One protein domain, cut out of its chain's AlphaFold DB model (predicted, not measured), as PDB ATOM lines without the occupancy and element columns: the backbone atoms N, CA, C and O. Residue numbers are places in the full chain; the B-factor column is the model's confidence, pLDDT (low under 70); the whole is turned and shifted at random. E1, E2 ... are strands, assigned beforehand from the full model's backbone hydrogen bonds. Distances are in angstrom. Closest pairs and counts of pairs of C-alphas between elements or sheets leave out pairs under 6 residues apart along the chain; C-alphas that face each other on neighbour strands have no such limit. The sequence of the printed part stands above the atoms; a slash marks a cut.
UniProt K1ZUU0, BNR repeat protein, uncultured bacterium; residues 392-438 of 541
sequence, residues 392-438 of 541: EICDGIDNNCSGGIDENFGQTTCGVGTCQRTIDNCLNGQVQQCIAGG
ATOM      1  N   GLU A 392     -52.039 -15.881  -3.587       93.50
ATOM      2  CA  GLU A 392     -51.521 -16.598  -2.423       93.50
ATOM      3  C   GLU A 392     -51.990 -15.977  -1.100       93.50
ATOM      4  O   GLU A 392     -51.943 -14.755  -0.897       93.50
ATOM      5  N   ILE A 393     -52.415 -16.844  -0.188       94.06
ATOM      6  CA  ILE A 393     -52.845 -16.559   1.174       94.06
ATOM      7  C   ILE A 393     -51.858 -17.256   2.111       94.06
ATOM      8  O   ILE A 393     -51.379 -18.348   1.861       94.06
ATOM      9  N   CYS A 394     -51.515 -16.590   3.210       94.44
ATOM     10  CA  CYS A 394     -50.643 -17.167   4.224       94.44
ATOM     11  C   CYS A 394     -51.474 -18.086   5.136       94.44
ATOM     12  O   CYS A 394     -51.813 -17.700   6.260       94.44
ATOM     13  N   ASP A 395     -51.868 -19.247   4.612       93.56
ATOM     14  CA  ASP A 395     -52.689 -20.263   5.286       93.56
ATOM     15  C   ASP A 395     -52.085 -21.683   5.251       93.56
ATOM     16  O   ASP A 395     -52.569 -22.566   5.967       93.56
ATOM     17  N   GLY A 396     -50.961 -21.879   4.548       92.25
ATOM     18  CA  GLY A 396     -50.269 -23.162   4.433       92.25
ATOM     19  C   GLY A 396     -50.802 -24.065   3.318       92.25
ATOM     20  O   GLY A 396     -50.632 -25.287   3.409       92.25
ATOM     21  N   ILE A 397     -51.437 -23.486   2.296       93.56
ATOM     22  CA  ILE A 397     -51.901 -24.131   1.064       93.56
ATOM     23  C   ILE A 397     -51.291 -23.385  -0.137       93.56
ATOM     24  O   ILE A 397     -51.257 -22.162  -0.144       93.56
ATOM     25  N   ASP A 398     -50.860 -24.121  -1.169       93.75
ATOM     26  CA  ASP A 398     -50.444 -23.569  -2.477       93.75
ATOM     27  C   ASP A 398     -51.670 -23.024  -3.228       93.75
ATOM     28  O   ASP A 398     -52.187 -23.682  -4.133       93.75
ATOM     29  N   ASN A 399     -52.218 -21.874  -2.822       94.56
ATOM     30  CA  ASN A 399     -53.461 -21.381  -3.424       94.56
ATOM     31  C   ASN A 399     -53.260 -21.075  -4.913       94.56
ATOM     32  O   ASN A 399     -54.168 -21.288  -5.707       94.56
ATOM     33  N   ASN A 400     -52.086 -20.559  -5.299       93.81
ATOM     34  CA  ASN A 400     -51.800 -20.184  -6.687       93.81
ATOM     35  C   ASN A 400     -51.159 -21.295  -7.546       93.81
ATOM     36  O   ASN A 400     -50.739 -21.030  -8.675       93.81
ATOM     37  N   CYS A 401     -51.102 -22.530  -7.041       93.75
ATOM     38  CA  CYS A 401     -50.587 -23.721  -7.725       93.75
ATOM     39  C   CYS A 401     -49.182 -23.551  -8.350       93.75
ATOM     40  O   CYS A 401     -48.892 -24.102  -9.422       93.75
ATOM     41  N   SER A 402     -48.287 -22.780  -7.718       92.50
ATOM     42  CA  SER A 402     -46.932 -22.524  -8.242       92.50
ATOM     43  C   SER A 402     -45.896 -23.577  -7.833       92.50
ATOM     44  O   SER A 402     -44.789 -23.617  -8.391       92.50
ATOM     45  N   GLY A 403     -46.248 -24.456  -6.892       90.56
ATOM     46  CA  GLY A 403     -45.375 -25.457  -6.285       90.56
ATOM     47  C   GLY A 403     -44.662 -24.982  -5.010       90.56
ATOM     48  O   GLY A 403     -43.723 -25.653  -4.562       90.56
ATOM     49  N   GLY A 404     -45.056 -23.836  -4.449       91.00
ATOM     50  CA  GLY A 404     -44.734 -23.396  -3.085       91.00
ATOM     51  C   GLY A 404     -45.989 -23.446  -2.200       91.00
ATOM     52  O   GLY A 404     -47.041 -23.795  -2.686       91.00
ATOM     53  N   ILE A 405     -45.882 -23.246  -0.883       89.38
ATOM     54  CA  ILE A 405     -47.014 -23.452   0.065       89.38
ATOM     55  C   ILE A 405     -47.397 -22.155   0.815       89.38
ATOM     56  O   ILE A 405     -48.305 -22.157   1.632       89.38
ATOM     57  N   ASP A 406     -46.625 -21.086   0.611       91.44
ATOM     58  CA  ASP A 406     -46.756 -19.774   1.270       91.44
ATOM     59  C   ASP A 406     -45.704 -18.807   0.637       91.44
ATOM     60  O   ASP A 406     -44.949 -18.124   1.348       91.44
ATOM     61  N   GLU A 407     -45.479 -18.806  -0.687       90.62
ATOM     62  CA  GLU A 407     -44.391 -17.999  -1.278       90.62
ATOM     63  C   GLU A 407     -44.755 -16.520  -1.528       90.62
ATOM     64  O   GLU A 407     -45.831 -16.026  -1.216       90.62
ATOM     65  N   ASN A 408     -43.795 -15.749  -2.057       88.69
ATOM     66  CA  ASN A 408     -43.946 -14.341  -2.456       88.69
ATOM     67  C   ASN A 408     -44.341 -13.319  -1.356       88.69
ATOM     68  O   ASN A 408     -44.225 -12.117  -1.602       88.69
ATOM     69  N   PHE A 409     -44.656 -13.730  -0.120       90.88
ATOM     70  CA  PHE A 409     -44.893 -12.815   1.013       90.88
ATOM     71  C   PHE A 409     -43.664 -11.990   1.428       90.88
ATOM     72  O   PHE A 409     -43.803 -10.907   2.005       90.88
ATOM     73  N   GLY A 410     -42.454 -12.470   1.127       89.81
ATOM     74  CA  GLY A 410     -41.197 -11.768   1.396       89.81
ATOM     75  C   GLY A 410     -40.832 -11.669   2.882       89.81
ATOM     76  O   GLY A 410     -41.348 -12.398   3.726       89.81
ATOM     77  N   GLN A 411     -39.911 -10.755   3.202       92.94
ATOM     78  CA  GLN A 411     -39.366 -10.570   4.551       92.94
ATOM     79  C   GLN A 411     -39.526  -9.128   5.036       92.94
ATOM     80  O   GLN A 411     -39.217  -8.184   4.305       92.94
ATOM     81  N   THR A 412     -39.925  -8.951   6.296       91.75
ATOM     82  CA  THR A 412     -39.916  -7.648   6.974       91.75
ATOM     83  C   THR A 412     -38.698  -7.546   7.876       91.75
ATOM     84  O   THR A 412     -38.383  -8.455   8.641       91.75
ATOM     85  N   THR A 413     -38.022  -6.399   7.806       90.12
ATOM     86  CA  THR A 413     -36.953  -6.025   8.734       90.12
ATOM     87  C   THR A 413     -37.433  -4.893   9.634       90.12
ATOM     88  O   THR A 413     -37.922  -3.880   9.137       90.12
ATOM     89  N   CYS A 414     -37.290  -5.055  10.947       86.56
ATOM     90  CA  CYS A 414     -37.716  -4.099  11.967       86.56
ATOM     91  C   CYS A 414     -36.625  -3.884  13.027       86.56
ATOM     92  O   CYS A 414     -35.757  -4.733  13.219       86.56
ATOM     93  N   GLY A 415     -36.688  -2.749  13.729       81.00
ATOM     94  CA  GLY A 415     -35.635  -2.297  14.644       81.00
ATOM     95  C   GLY A 415     -34.502  -1.552  13.929       81.00
ATOM     96  O   GLY A 415     -34.459  -1.477  12.702       81.00
ATOM     97  N   VAL A 416     -33.589  -0.986  14.716       74.81
ATOM     98  CA  VAL A 416     -32.393  -0.269  14.246       74.81
ATOM     99  C   VAL A 416     -31.149  -0.801  14.956       74.81
ATOM    100  O   VAL A 416     -31.246  -1.366  16.042       74.81
ATOM    101  N   GLY A 417     -29.974  -0.645  14.340       74.69
ATOM    102  CA  GLY A 417     -28.703  -1.046  14.946       74.69
ATOM    103  C   GLY A 417     -28.675  -2.521  15.367       74.69
ATOM    104  O   GLY A 417     -28.974  -3.412  14.576       74.69
ATOM    105  N   THR A 418     -28.314  -2.769  16.624       72.56
ATOM    106  CA  THR A 418     -28.264  -4.096  17.263       72.56
ATOM    107  C   THR A 418     -29.631  -4.757  17.443       72.56
ATOM    108  O   THR A 418     -29.702  -5.983  17.476       72.56
ATOM    109  N   CYS A 419     -30.710  -3.974  17.484       76.00
ATOM    110  CA  CYS A 419     -32.087  -4.453  17.621       76.00
ATOM    111  C   CYS A 419     -32.707  -4.943  16.300       76.00
ATOM    112  O   CYS A 419     -33.849  -5.420  16.294       76.00
ATOM    113  N   GLN A 420     -31.995  -4.788  15.176       85.00
ATOM    114  CA  GLN A 420     -32.497  -5.121  13.847       85.00
ATOM    115  C   GLN A 420     -32.760  -6.629  13.715       85.00
ATOM    116  O   GLN A 420     -31.847  -7.452  13.793       85.00
ATOM    117  N   ARG A 421     -34.016  -6.992  13.445       86.50
ATOM    118  CA  ARG A 421     -34.444  -8.363  13.143       86.50
ATOM    119  C   ARG A 421     -35.105  -8.411  11.776       86.50
ATOM    120  O   ARG A 421     -35.892  -7.533  11.441       86.50
ATOM    121  N   THR A 422     -34.811  -9.465  11.024       89.81
ATOM    122  CA  THR A 422     -35.497  -9.812   9.777       89.81
ATOM    123  C   THR A 422     -36.250 -11.114  10.003       89.81
ATOM    124  O   THR A 422     -35.688 -12.047  10.580       89.81
ATOM    125  N   ILE A 423     -37.512 -11.161   9.587       91.06
ATOM    126  CA  ILE A 423     -38.357 -12.357   9.628       91.06
ATOM    127  C   ILE A 423     -39.066 -12.541   8.287       91.06
ATOM    128  O   ILE A 423     -39.320 -11.559   7.586       91.06
ATOM    129  N   ASP A 424     -39.412 -13.782   7.958       92.19
ATOM    130  CA  ASP A 424     -40.357 -14.090   6.886       92.19
ATOM    131  C   ASP A 424     -41.758 -13.598   7.279       92.19
ATOM    132  O   ASP A 424     -42.167 -13.717   8.436       92.19
ATOM    133  N   ASN A 425     -42.472 -12.987   6.333       93.19
ATOM    134  CA  ASN A 425     -43.796 -12.404   6.577       93.19
ATOM    135  C   ASN A 425     -44.885 -13.469   6.741       93.19
ATOM    136  O   ASN A 425     -45.882 -13.222   7.418       93.19
ATOM    137  N   CYS A 426     -44.667 -14.647   6.160       94.25
ATOM    138  CA  CYS A 426     -45.437 -15.854   6.405       94.25
ATOM    139  C   CYS A 426     -44.502 -16.953   6.919       94.25
ATOM    140  O   CYS A 426     -43.371 -17.072   6.447       94.25
ATOM    141  N   LEU A 427     -44.952 -17.731   7.904       92.31
ATOM    142  CA  LEU A 427     -44.221 -18.897   8.398       92.31
ATOM    143  C   LEU A 427     -45.207 -19.954   8.912       92.31
ATOM    144  O   LEU A 427     -45.820 -19.758   9.961       92.31
ATOM    145  N   ASN A 428     -45.294 -21.084   8.205       89.12
ATOM    146  CA  ASN A 428     -46.229 -22.188   8.465       89.12
ATOM    147  C   ASN A 428     -47.706 -21.733   8.446       89.12
ATOM    148  O   ASN A 428     -48.407 -21.908   9.446       89.12
ATOM    149  N   GLY A 429     -48.156 -21.091   7.363       90.44
ATOM    150  CA  GLY A 429     -49.542 -20.642   7.207       90.44
ATOM    151  C   GLY A 429     -50.009 -19.626   8.249       90.44
ATOM    152  O   GLY A 429     -51.174 -19.622   8.637       90.44
ATOM    153  N   GLN A 430     -49.093 -18.821   8.802       93.38
ATOM    154  CA  GLN A 430     -49.392 -17.789   9.799       93.38
ATOM    155  C   GLN A 430     -48.611 -16.502   9.511       93.38
ATOM    156  O   GLN A 430     -47.375 -16.508   9.447       93.38
ATOM    157  N   VAL A 431     -49.335 -15.382   9.397       92.56
ATOM    158  CA  VAL A 431     -48.753 -14.053   9.159       92.56
ATOM    159  C   VAL A 431     -47.955 -13.613  10.383       92.56
ATOM    160  O   VAL A 431     -48.487 -13.504  11.490       92.56
ATOM    161  N   GLN A 432     -46.673 -13.327  10.187       91.50
ATOM    162  CA  GLN A 432     -45.760 -12.988  11.270       91.50
ATOM    163  C   GLN A 432     -45.699 -11.474  11.514       91.50
ATOM    164  O   GLN A 432     -45.658 -10.667  10.586       91.50
ATOM    165  N   GLN A 433     -45.623 -11.071  12.785       89.94
ATOM    166  CA  GLN A 433     -45.384  -9.675  13.162       89.94
ATOM    167  C   GLN A 433     -43.910  -9.447  13.502       89.94
ATOM    168  O   GLN A 433     -43.350 -10.093  14.392       89.94
ATOM    169  N   CYS A 434     -43.274  -8.493  12.818       87.94
ATOM    170  CA  CYS A 434     -41.885  -8.144  13.093       87.94
ATOM    171  C   CYS A 434     -41.790  -7.282  14.356       87.94
ATOM    172  O   CYS A 434     -42.116  -6.096  14.347       87.94
ATOM    173  N   ILE A 435     -41.304  -7.895  15.435       84.38
ATOM    174  CA  ILE A 435     -40.961  -7.229  16.694       84.38
ATOM    175  C   ILE A 435     -39.433  -7.097  16.768       84.38
ATOM    176  O   ILE A 435     -38.713  -8.099  16.637       84.38
ATOM    177  N   ALA A 436     -38.950  -5.865  16.961       82.38
ATOM    178  CA  ALA A 436     -37.534  -5.557  17.167       82.38
ATOM    179  C   ALA A 436     -36.998  -6.274  18.418       82.38
ATOM    180  O   ALA A 436     -37.732  -6.492  19.382       82.38
ATOM    181  N   GLY A 437     -35.736  -6.705  18.394       74.69
ATOM    182  CA  GLY A 437     -35.198  -7.566  19.449       74.69
ATOM    183  C   GLY A 437     -34.540  -6.793  20.585       74.69
ATOM    184  O   GLY A 437     -33.405  -6.375  20.403       74.69
ATOM    185  N   GLY A 438     -35.191  -6.703  21.751       67.38
ATOM    186  CA  GLY A 438     -34.616  -6.131  22.977       67.38
ATOM    187  C   GLY A 438     -34.838  -7.023  24.203       67.38
ATOM    188  O   GLY A 438     -35.975  -7.297  24.579       67.38
TER     189      GLY A 438
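This is residues 392 to 438 of the 541 residues of the protein "BNR repeat protein" of uncultured bacterium (UniProt K1ZUU0). With little regular structure, this is a loose rod: residues 392 to 410 wind into loops at one end, the small hairpin of E1 and E2 runs to the other, and residues 430 to 438 fold back along the hairpin. The printed part has 47 residues, no named helix and two named strands, E1 then E2, in one antiparallel sheet; the class is all strand, but the strands hold only 8 residues. The radius of gyration of the C-alphas is 12.6 A, and the spans are 39 by 14 by 10 A.

E1, residues 411 to 414, begins at C-alpha (-39.366, -10.570, 4.551) and measures 10.0 A. E2, residues 421 to 424, measures 10.3 A and ends at C-alpha (-40.357, -14.090, 6.886).

E1 and E2 form a hairpin over a short link of 6 residues, antiparallel at 156 degrees between directions. C-alphas 413 and 422 face each other at 4.2 A. N 414 and O 421, at 2.9 A, and N 412 and O 423, at 3.0 A, are within hydrogen-bond range.

The two C-alphas farthest apart, of Cys 401 and Thr 418, are 38.8 A apart. The printed part has no cut. Its mean pLDDT is 88.5; only residue 438 is under 70.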